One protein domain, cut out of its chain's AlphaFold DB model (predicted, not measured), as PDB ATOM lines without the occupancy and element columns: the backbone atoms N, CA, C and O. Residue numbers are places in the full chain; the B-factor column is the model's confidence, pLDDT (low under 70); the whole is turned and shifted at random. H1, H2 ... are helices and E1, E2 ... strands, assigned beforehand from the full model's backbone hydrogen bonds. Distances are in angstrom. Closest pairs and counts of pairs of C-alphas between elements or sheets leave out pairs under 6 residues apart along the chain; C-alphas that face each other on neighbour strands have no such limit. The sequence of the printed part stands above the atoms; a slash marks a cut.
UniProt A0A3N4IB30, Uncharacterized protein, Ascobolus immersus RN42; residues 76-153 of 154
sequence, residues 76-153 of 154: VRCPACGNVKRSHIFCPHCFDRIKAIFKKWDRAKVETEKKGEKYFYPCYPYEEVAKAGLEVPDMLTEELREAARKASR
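Overview. This is residues 76 to 153 of the 154 residues of an uncharacterized protein of Ascobolus immersus RN42 (UniProt A0A3N4IB30). The model is an open, strung-out chain. A small looped head of residues 76 to 91, holding the strand E1, sits at one end of the long helix H1; from the other end of H1 the chain folds back in a long link to the short helix H2, and residues 137 to 153, with helix H3, stick out as a free arm. The printed part has 78 residues with one named strand and three named helices, in the order E1, H1, H2, H3, and its class is mostly helix. It is extended, with a radius of gyration of the C-alphas of 21.5 A, and flat, spanning 65 by 41 by 21 A.

Along the chain. E1 is residues 84 to 86, 7.1 A long. H1, residues 92 to 114, is 32.7 A long and runs from C-alpha 92 at (-44.235, -28.719, 27.645) to C-alpha 114 at (-34.809, 2.333, 32.051). H2 is residues 127 to 131, 6.1 A long. H3, residues 139 to 151, is 18.5 A long and ends with C-alpha 151 at (2.662, -8.849, 2.889).

Arrangement. Residues 76 to 77 pair antiparallel with residues 84 to 85 of E1, which pairs with no named strand. The closest C-alphas of E1 and H1 are those of Lys 85 and Pro 92, 7.6 A apart. H1, H2 and H3 are apart from one another, and E1 is apart from H2 and H3. In H1 and H2 every O i to N i+4 pair is within hydrogen-bond range; in H3, 7 of 9 are.

Size, cuts and confidence. The two C-alphas farthest apart, those of Val 84 and Arg 153, are 65.6 A apart. The printed part has no cut. The link from H1 to H2, residues 115 to 126, is long. The mean pLDDT of the printed part is 71.3; residues 109 to 145 and residue 152 are under 70.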
ATOM      1  N   VAL A  76     -42.868 -41.066  26.460       95.81
ATOM      2  CA  VAL A  76     -41.615 -41.299  27.195       95.81
ATOM      3  C   VAL A  76     -41.558 -40.381  28.417       95.81
ATOM      4  O   VAL A  76     -42.148 -39.299  28.430       95.81
ATOM      5  N   ARG A  77     -40.833 -40.772  29.465       96.19
ATOM      6  CA  ARG A  77     -40.592 -39.908  30.632       96.19
ATOM      7  C   ARG A  77     -39.563 -38.822  30.305       96.19
ATOM      8  O   ARG A  77     -38.574 -39.059  29.617       96.19
ATOM      9  N   CYS A  78     -39.808 -37.601  30.771       96.50
ATOM     10  CA  CYS A  78     -38.872 -36.494  30.623       96.50
ATOM     11  C   CYS A  78     -37.653 -36.700  31.542       96.50
ATOM     12  O   CYS A  78     -37.859 -36.873  32.743       96.50
ATOM     13  N   PRO A  79     -36.410 -36.591  31.037       94.38
ATOM     14  CA  PRO A  79     -35.211 -36.772  31.860       94.38
ATOM     15  C   PRO A  79     -35.011 -35.661  32.903       94.38
ATOM     16  O   PRO A  79     -34.379 -35.892  33.921       94.38
ATOM     17  N   ALA A  80     -35.560 -34.463  32.675       94.19
ATOM     18  CA  ALA A  80     -35.373 -33.324  33.576       94.19
ATOM     19  C   ALA A  80     -36.433 -33.240  34.689       94.19
ATOM     20  O   ALA A  80     -36.111 -32.900  35.820       94.19
ATOM     21  N   CYS A  81     -37.709 -33.504  34.378       94.56
ATOM     22  CA  CYS A  81     -38.815 -33.319  35.331       94.56
ATOM     23  C   CYS A  81     -39.612 -34.589  35.657       94.56
ATOM     24  O   CYS A  81     -40.526 -34.518  36.472       94.56
ATOM     25  N   GLY A  82     -39.351 -35.721  34.995       95.38
ATOM     26  CA  GLY A  82     -40.074 -36.983  35.213       95.38
ATOM     27  C   GLY A  82     -41.510 -37.041  34.662       95.38
ATOM     28  O   GLY A  82     -42.113 -38.118  34.611       95.38
ATOM     29  N   ASN A  83     -42.069 -35.921  34.189       95.50
ATOM     30  CA  ASN A  83     -43.390 -35.902  33.555       95.50
ATOM     31  C   ASN A  83     -43.389 -36.661  32.222       95.50
ATOM     32  O   ASN A  83     -42.366 -36.748  31.539       95.50
ATOM     33  N   VAL A  84     -44.544 -37.200  31.833       95.88
ATOM     34  CA  VAL A  84     -44.702 -37.864  30.533       95.88
ATOM     35  C   VAL A  84     -44.667 -36.818  29.419       95.88
ATOM     36  O   VAL A  84     -45.292 -35.765  29.517       95.88
ATOM     37  N   LYS A  85     -43.924 -37.107  28.356       95.62
ATOM     38  CA  LYS A  85     -43.847 -36.304  27.135       95.62
ATOM     39  C   LYS A  85     -43.927 -37.212  25.906       95.62
ATOM     40  O   LYS A  85     -43.756 -38.421  26.017       95.62
ATOM     41  N   ARG A  86     -44.130 -36.629  24.725       95.50
ATOM     42  CA  ARG A  86     -43.993 -37.349  23.447       95.50
ATOM     43  C   ARG A  86     -42.519 -37.523  23.072       95.50
ATOM     44  O   ARG A  86     -41.696 -36.654  23.374       95.50
ATOM     45  N   SER A  87     -42.180 -38.628  22.414       93.31
ATOM     46  CA  SER A  87     -40.851 -38.852  21.848       93.31
ATOM     47  C   SER A  87     -40.560 -37.784  20.786       93.31
ATOM     48  O   SER A  87     -41.459 -37.323  20.087       93.31
ATOM     49  N   HIS A  88     -39.311 -37.318  20.728       93.06
ATOM     50  CA  HIS A  88     -38.831 -36.250  19.828       93.06
ATOM     51  C   HIS A  88     -39.426 -34.846  20.028       93.06
ATOM     52  O   HIS A  88     -38.970 -33.903  19.389       93.06
ATOM     53  N   ILE A  89     -40.372 -34.666  20.951       94.12
ATOM     54  CA  ILE A  89     -40.911 -33.350  21.302       94.12
ATOM     55  C   ILE A  89     -40.316 -32.902  22.641       94.12
ATOM     56  O   ILE A  89     -40.088 -33.694  23.568       94.12
ATOM     57  N   PHE A  90     -40.020 -31.607  22.744       93.94
ATOM     58  CA  PHE A  90     -39.571 -31.014  23.996       93.94
ATOM     59  C   PHE A  90     -40.694 -31.040  25.047       93.94
ATOM     60  O   PHE A  90     -41.878 -30.984  24.723       93.94
ATOM     61  N   CYS A  91     -40.348 -31.174  26.330       96.25
ATOM     62  CA  CYS A  91     -41.365 -31.309  27.372       96.25
ATOM     63  C   CYS A  91     -42.119 -29.979  27.565       96.25
ATOM     64  O   CYS A  91     -41.458 -28.980  27.856       96.25
ATOM     65  N   PRO A  92     -43.467 -29.956  27.488       94.94
ATOM     66  CA  PRO A  92     -44.235 -28.719  27.645       94.94
ATOM     67  C   PRO A  92     -44.002 -28.082  29.022       94.94
ATOM     68  O   PRO A  92     -43.721 -26.894  29.115       94.94
ATOM     69  N   HIS A  93     -43.953 -28.885  30.088       96.25
ATOM     70  CA  HIS A  93     -43.703 -28.376  31.439       96.25
ATOM     71  C   HIS A  93     -42.319 -27.737  31.605       96.25
ATOM     72  O   HIS A  93     -42.190 -26.696  32.248       96.25
ATOM     73  N   CYS A  94     -41.269 -28.352  31.052       94.88
ATOM     74  CA  CYS A  94     -39.931 -27.759  31.084       94.88
ATOM     75  C   CYS A  94     -39.885 -26.478  30.249       94.88
ATOM     76  O   CYS A  94     -39.259 -25.506  30.662       94.88
ATOM     77  N   PHE A  95     -40.575 -26.462  29.109       95.38
ATOM     78  CA  PHE A  95     -40.629 -25.305  28.222       95.38
ATOM     79  C   PHE A  95     -41.255 -24.098  28.891       95.38
ATOM     80  O   PHE A  95     -40.693 -23.011  28.826       95.38
ATOM     81  N   ASP A  96     -42.370 -24.297  29.587       95.44
ATOM     82  CA  ASP A  96     -43.073 -23.214  30.264       95.44
ATOM     83  C   ASP A  96     -42.233 -22.621  31.400       95.44
ATOM     84  O   ASP A  96     -42.187 -21.402  31.571       95.44
ATOM     85  N   ARG A  97     -41.487 -23.462  32.131       93.69
ATOM     86  CA  ARG A  97     -40.540 -23.003  33.161       93.69
ATOM     87  C   ARG A  97     -39.406 -22.180  32.557       93.69
ATOM     88  O   ARG A  97     -39.130 -21.086  33.039       93.69
ATOM     89  N   ILE A  98     -38.788 -22.677  31.489       93.50
ATOM     90  CA  ILE A  98     -37.697 -21.989  30.787       93.50
ATOM     91  C   ILE A  98     -38.189 -20.657  30.209       93.50
ATOM     92  O   ILE A  98     -37.564 -19.621  30.416       93.50
ATOM     93  N   LYS A  99     -39.364 -20.644  29.571       94.06
ATOM     94  CA  LYS A  99     -40.014 -19.420  29.088       94.06
ATOM     95  C   LYS A  99     -40.280 -18.419  30.204       94.06
ATOM     96  O   LYS A  99     -40.082 -17.225  30.005       94.06
ATOM     97  N   ALA A 100     -40.736 -18.880  31.367       91.38
ATOM     98  CA  ALA A 100     -40.963 -18.004  32.511       91.38
ATOM     99  C   ALA A 100     -39.655 -17.375  33.013       91.38
ATOM    100  O   ALA A 100     -39.654 -16.201  33.378       91.38
ATOM    101  N   ILE A 101     -38.550 -18.127  33.000       91.06
ATOM    102  CA  ILE A 101     -37.216 -17.611  33.333       91.06
ATOM    103  C   ILE A 101     -36.792 -16.555  32.308       91.06
ATOM    104  O   ILE A 101     -36.514 -15.425  32.704       91.06
ATOM    105  N   PHE A 102     -36.850 -16.862  31.008       90.06
ATOM    106  CA  PHE A 102     -36.492 -15.899  29.960       90.06
ATOM    107  C   PHE A 102     -37.338 -14.628  30.020       90.06
ATOM    108  O   PHE A 102     -36.800 -13.529  30.002       90.06
ATOM    109  N   LYS A 103     -38.651 -14.746  30.241       88.00
ATOM    110  CA  LYS A 103     -39.532 -13.582  30.395       88.00
ATOM    111  C   LYS A 103     -39.170 -12.713  31.604       88.00
ATOM    112  O   LYS A 103     -39.347 -11.498  31.552       88.00
ATOM    113  N   LYS A 104     -38.714 -13.311  32.712       82.56
ATOM    114  CA  LYS A 104     -38.205 -12.549  33.865       82.56
ATOM    115  C   LYS A 104     -36.924 -11.807  33.496       82.56
ATOM    116  O   LYS A 104     -36.781 -10.651  33.873       82.56
ATOM    117  N   TRP A 105     -36.037 -12.448  32.741       84.31
ATOM    118  CA  TRP A 105     -34.788 -11.840  32.286       84.31
ATOM    119  C   TRP A 105     -35.043 -10.682  31.322       84.31
ATOM    120  O   TRP A 105     -34.471  -9.613  31.500       84.31
ATOM    121  N   ASP A 106     -35.970 -10.839  30.377       81.69
ATOM    122  CA  ASP A 106     -36.359  -9.766  29.455       81.69
ATOM    123  C   ASP A 106     -36.955  -8.563  30.198       81.69
ATOM    124  O   ASP A 106     -36.674  -7.417  29.865       81.69
ATOM    125  N   ARG A 107     -37.744  -8.801  31.255       73.88
ATOM    126  CA  ARG A 107     -38.269  -7.723  32.112       73.88
ATOM    127  C   ARG A 107     -37.170  -7.021  32.900       73.88
ATOM    128  O   ARG A 107     -37.180  -5.796  32.963       73.88
ATOM    129  N   ALA A 108     -36.228  -7.779  33.455       73.06
ATOM    130  CA  ALA A 108     -35.080  -7.218  34.158       73.06
ATOM    131  C   ALA A 108     -34.217  -6.348  33.224       73.06
ATOM    132  O   ALA A 108     -33.803  -5.271  33.636       73.06
ATOM    133  N   LYS A 109     -34.041  -6.739  31.951       64.94
ATOM    134  CA  LYS A 109     -33.375  -5.901  30.933       64.94
ATOM    135  C   LYS A 109     -34.097  -4.576  30.702       64.94
ATOM    136  O   LYS A 109     -33.463  -3.531  30.660       64.94
ATOM    137  N   VAL A 110     -35.429  -4.598  30.607       61.84
ATOM    138  CA  VAL A 110     -36.223  -3.363  30.475       61.84
ATOM    139  C   VAL A 110     -36.033  -2.454  31.695       61.84
ATOM    140  O   VAL A 110     -36.040  -1.233  31.561       61.84
ATOM    141  N   GLU A 111     -35.863  -3.011  32.893       58.34
ATOM    142  CA  GLU A 111     -35.593  -2.228  34.105       58.34
ATOM    143  C   GLU A 111     -34.173  -1.643  34.131       58.34
ATOM    144  O   GLU A 111     -34.017  -0.485  34.521       58.34
ATOM    145  N   THR A 112     -33.153  -2.386  33.688       54.75
ATOM    146  CA  THR A 112     -31.765  -1.890  33.594       54.75
ATOM    147  C   THR A 112     -31.612  -0.838  32.493       54.75
ATOM    148  O   THR A 112     -30.996   0.200  32.721       54.75
ATOM    149  N   GLU A 113     -32.272  -1.022  31.344       56.78
ATOM    150  CA  GLU A 113     -32.318  -0.029  30.261       56.78
ATOM    151  C   GLU A 113     -33.025   1.262  30.700       56.78
ATOM    152  O   GLU A 113     -32.537   2.356  30.423       56.78
ATOM    153  N   LYS A 114     -34.131   1.162  31.455       53.62
ATOM    154  CA  LYS A 114     -34.809   2.333  32.051       53.62
ATOM    155  C   LYS A 114     -33.943   3.072  33.071       53.62
ATOM    156  O   LYS A 114     -34.130   4.270  33.257       53.62
ATOM    157  N   LYS A 115     -33.019   2.372  33.735       47.12
ATOM    158  CA  LYS A 115     -32.037   2.957  34.660       47.12
ATOM    159  C   LYS A 115     -30.774   3.473  33.957       47.12
ATOM    160  O   LYS A 115     -29.895   3.994  34.631       47.12
ATOM    161  N   GLY A 116     -30.698   3.388  32.627       43.78
ATOM    162  CA  GLY A 116     -29.569   3.899  31.847       43.78
ATOM    163  C   GLY A 116     -28.347   2.978  31.813       43.78
ATOM    164  O   GLY A 116     -27.304   3.390  31.313       43.78
ATOM    165  N   GLU A 117     -28.455   1.734  32.288       52.06
ATOM    166  CA  GLU A 117     -27.404   0.724  32.132       52.06
ATOM    167  C   GLU A 117     -27.603  -0.022  30.812       52.06
ATOM    168  O   GLU A 117     -28.422  -0.931  30.656       52.06
ATOM    169  N   LYS A 118     -26.856   0.453  29.819       50.91
ATOM    170  CA  LYS A 118     -26.817  -0.048  28.452       50.91
ATOM    171  C   LYS A 118     -25.992  -1.347  28.445       50.91
ATOM    172  O   LYS A 118     -24.795  -1.296  28.694       50.91
ATOM    173  N   TYR A 119     -26.641  -2.465  28.114       52.62
ATOM    174  CA  TYR A 119     -26.094  -3.813  27.853       52.62
ATOM    175  C   TYR A 119     -25.944  -4.774  29.050       52.62
ATOM    176  O   TYR A 119     -24.948  -4.783  29.762       52.62
ATOM    177  N   PHE A 120     -26.891  -5.714  29.154       47.41
ATOM    178  CA  PHE A 120     -26.704  -6.987  29.856       47.41
ATOM    179  C   PHE A 120     -27.378  -8.113  29.053       47.41
ATOM    180  O   PHE A 120     -28.604  -8.147  28.927       47.41
ATOM    181  N   TYR A 121     -26.593  -9.024  28.467       51.84
ATOM    182  CA  TYR A 121     -27.084 -10.211  27.747       51.84
ATOM    183  C   TYR A 121     -26.822 -11.470  28.584       51.84
ATOM    184  O   TYR A 121     -25.744 -12.052  28.499       51.84
ATOM    185  N   PRO A 122     -27.793 -11.954  29.376       58.44
ATOM    186  CA  PRO A 122     -27.646 -13.236  30.027       58.44
ATOM    187  C   PRO A 122     -28.071 -14.310  29.009       58.44
ATOM    188  O   PRO A 122     -29.212 -14.300  28.548       58.44
ATOM    189  N   CYS A 123     -27.130 -15.192  28.651       53.06
ATOM    190  CA  CYS A 123     -27.186 -16.296  27.666       53.06
ATOM    191  C   CYS A 123     -26.458 -16.112  26.319       53.06
ATOM    192  O   CYS A 123     -26.951 -16.533  25.278       53.06
ATOM    193  N   TYR A 124     -25.207 -15.667  26.365       47.38
ATOM    194  CA  TYR A 124     -24.119 -16.481  25.805       47.38
ATOM    195  C   TYR A 124     -22.931 -16.329  26.760       47.38
ATOM    196  O   TYR A 124     -22.526 -15.192  27.005       47.38
ATOM    197  N   PRO A 125     -22.373 -17.398  27.349       52.38
ATOM    198  CA  PRO A 125     -21.112 -17.264  28.051       52.38
ATOM    199  C   PRO A 125     -20.025 -17.137  26.980       52.38
ATOM    200  O   PRO A 125     -19.404 -18.122  26.605       52.38
ATOM    201  N   TYR A 126     -19.834 -15.932  26.445       50.97
ATOM    202  CA  TYR A 126     -18.559 -15.554  25.831       50.97
ATOM    203  C   TYR A 126     -17.682 -14.799  26.840       50.97
ATOM    204  O   TYR A 126     -16.464 -14.921  26.831       50.97
ATOM    205  N   GLU A 127     -18.286 -14.112  27.812       47.94
ATOM    206  CA  GLU A 127     -17.532 -13.393  28.847       47.94
ATOM    207  C   GLU A 127     -17.063 -14.270  30.014       47.94
ATOM    208  O   GLU A 127     -16.098 -13.916  30.685       47.94
ATOM    209  N   GLU A 128     -17.678 -15.432  30.252       42.72
ATOM    210  CA  GLU A 128     -17.214 -16.363  31.295       42.72
ATOM    211  C   GLU A 128     -16.092 -17.292  30.809       42.72
ATOM    212  O   GLU A 128     -15.201 -17.595  31.594       42.72
ATOM    213  N   VAL A 129     -16.038 -17.653  29.519       46.12
ATOM    214  CA  VAL A 129     -14.835 -18.280  28.924       46.12
ATOM    215  C   VAL A 129     -13.673 -17.287  28.825       46.12
ATOM    216  O   VAL A 129     -12.540 -17.656  29.115       46.12
ATOM    217  N   ALA A 130     -13.952 -16.004  28.563       45.09
ATOM    218  CA  ALA A 130     -12.938 -14.947  28.604       45.09
ATOM    219  C   ALA A 130     -12.392 -14.678  30.025       45.09
ATOM    220  O   ALA A 130     -11.218 -14.359  30.183       45.09
ATOM    221  N   LYS A 131     -13.215 -14.836  31.075       45.84
ATOM    222  CA  LYS A 131     -12.790 -14.697  32.486       45.84
ATOM    223  C   LYS A 131     -12.167 -15.969  33.071       45.84
ATOM    224  O   LYS A 131     -11.409 -15.873  34.031       45.84
ATOM    225  N   ALA A 132     -12.466 -17.139  32.503       43.22
ATOM    226  CA  ALA A 132     -11.870 -18.420  32.885       43.22
ATOM    227  C   ALA A 132     -10.468 -18.653  32.285       43.22
ATOM    228  O   ALA A 132      -9.849 -19.670  32.588       43.22
ATOM    229  N   GLY A 133      -9.958 -17.737  31.452       43.34
ATOM    230  CA  GLY A 133      -8.592 -17.808  30.924       43.34
ATOM    231  C   GLY A 133      -8.337 -18.968  29.956       43.34
ATOM    232  O   GLY A 133      -7.180 -19.309  29.726       43.34
ATOM    233  N   LEU A 134      -9.380 -19.577  29.383       49.59
ATOM    234  CA  LEU A 134      -9.220 -20.437  28.211       49.59
ATOM    235  C   LEU A 134      -9.407 -19.574  26.965       49.59
ATOM    236  O   LEU A 134     -10.524 -19.174  26.637       49.59
ATOM    237  N   GLU A 135      -8.303 -19.286  26.282       49.31
ATOM    238  CA  GLU A 135      -8.319 -18.627  24.980       49.31
ATOM    239  C   GLU A 135      -9.131 -19.476  23.994       49.31
ATOM    240  O   GLU A 135      -8.801 -20.629  23.714       49.31
ATOM    241  N   VAL A 136     -10.222 -18.907  23.481       47.81
ATOM    242  CA  VAL A 136     -10.917 -19.441  22.310       47.81
ATOM    243  C   VAL A 136     -10.070 -19.031  21.103       47.81
ATOM    244  O   VAL A 136      -9.895 -17.831  20.888       47.81
ATOM    245  N   PRO A 137      -9.492 -19.967  20.333       43.88
ATOM    246  CA  PRO A 137      -8.707 -19.596  19.168       43.88
ATOM    247  C   PRO A 137      -9.632 -19.048  18.074       43.88
ATOM    248  O   PRO A 137     -10.250 -19.796  17.315       43.88
ATOM    249  N   ASP A 138      -9.707 -17.720  17.989       50.94
ATOM    250  CA  ASP A 138     -10.298 -16.992  16.871       50.94
ATOM    251  C   ASP A 138      -9.382 -17.131  15.645       50.94
ATOM    252  O   ASP A 138      -8.501 -16.303  15.390       50.94
ATOM    253  N   MET A 139      -9.618 -18.189  14.864       45.31
ATOM    254  CA  MET A 139      -8.918 -18.533  13.612       45.31
ATOM    255  C   MET A 139      -8.822 -17.364  12.610       45.31
ATOM    256  O   MET A 139      -7.947 -17.353  11.751       45.31
ATOM    257  N   LEU A 140      -9.686 -16.349  12.733       59.62
ATOM    258  CA  LEU A 140      -9.727 -15.185  11.845       59.62
ATOM    259  C   LEU A 140      -8.627 -14.146  12.134       59.62
ATOM    260  O   LEU A 140      -8.249 -13.383  11.246       59.62
ATOM    261  N   THR A 141      -8.115 -14.080  13.369       58.94
ATOM    262  CA  THR A 141      -7.124 -13.055  13.752       58.94
ATOM    263  C   THR A 141      -5.690 -13.466  13.423       58.94
ATOM    264  O   THR A 141      -4.882 -12.608  13.058       58.94
ATOM    265  N   GLU A 142      -5.380 -14.766  13.456       60.84
ATOM    266  CA  GLU A 142      -4.066 -15.276  13.049       60.84
ATOM    267  C   GLU A 142      -3.896 -15.318  11.528       60.84
ATOM    268  O   GLU A 142      -2.833 -14.933  11.052       60.84
ATOM    269  N   GLU A 143      -4.938 -15.634  10.748       69.94
ATOM    270  CA  GLU A 143      -4.858 -15.566   9.280       69.94
ATOM    271  C   GLU A 143      -4.594 -14.140   8.775       69.94
ATOM    272  O   GLU A 143      -3.780 -13.938   7.875       69.94
ATOM    273  N   LEU A 144      -5.207 -13.123   9.389       65.50
ATOM    274  CA  LEU A 144      -4.953 -11.719   9.042       65.50
ATOM    275  C   LEU A 144      -3.554 -11.255   9.478       65.50
ATOM    276  O   LEU A 144      -2.911 -10.480   8.766       65.50
ATOM    277  N   ARG A 145      -3.034 -11.756  10.607       65.19
ATOM    278  CA  ARG A 145      -1.649 -11.503  11.044       65.19
ATOM    279  C   ARG A 145      -0.623 -12.234  10.182       65.19
ATOM    280  O   ARG A 145       0.454 -11.693   9.942       65.19
ATOM    281  N   GLU A 146      -0.912 -13.443   9.715       76.44
ATOM    282  CA  GLU A 146      -0.072 -14.169   8.757       76.44
ATOM    283  C   GLU A 146      -0.119 -13.542   7.367       76.44
ATOM    284  O   GLU A 146       0.930 -13.404   6.744       76.44
ATOM    285  N   ALA A 147      -1.283 -13.080   6.909       75.25
ATOM    286  CA  ALA A 147      -1.416 -12.314   5.675       75.25
ATOM    287  C   ALA A 147      -0.620 -11.001   5.747       75.25
ATOM    288  O   ALA A 147       0.110 -10.683   4.812       75.25
ATOM    289  N   ALA A 148      -0.660 -10.293   6.882       72.62
ATOM    290  CA  ALA A 148       0.158  -9.102   7.113       72.62
ATOM    291  C   ALA A 148       1.667  -9.417   7.190       72.62
ATOM    292  O   ALA A 148       2.477  -8.676   6.637       72.62
ATOM    293  N   ARG A 149       2.061 -10.539   7.816       74.44
ATOM    294  CA  ARG A 149       3.459 -11.020   7.854       74.44
ATOM    295  C   ARG A 149       3.965 -11.504   6.490       74.44
ATOM    296  O   ARG A 149       5.159 -11.405   6.221       74.44
ATOM    297  N   LYS A 150       3.089 -12.034   5.632       80.69
ATOM    298  CA  LYS A 150       3.398 -12.365   4.233       80.69
ATOM    299  C   LYS A 150       3.514 -11.108   3.378       80.69
ATOM    300  O   LYS A 150       4.437 -11.031   2.577       80.69
ATOM    301  N   ALA A 151       2.635 -10.130   3.589       73.12
ATOM    302  CA  ALA A 151       2.662  -8.849   2.889       73.12
ATOM    303  C   ALA A 151       3.901  -8.007   3.233       73.12
ATOM    304  O   ALA A 151       4.354  -7.245   2.392       73.12
ATOM    305  N   SER A 152       4.476  -8.153   4.432       67.38
ATOM    306  CA  SER A 152       5.705  -7.441   4.819       67.38
ATOM    307  C   SER A 152       7.009  -8.114   4.375       67.38
ATOM    308  O   SER A 152       8.077  -7.533   4.547       67.38
ATOM    309  N   ARG A 153       6.945  -9.342   3.847       70.62
ATOM    310  CA  ARG A 153       8.107 -10.090   3.331       70.62
ATOM    311  C   ARG A 153       8.234 -10.041   1.804       70.62
ATOM    312  O   ARG A 153       9.217 -10.573   1.291       70.62
TER     313      ARG A 153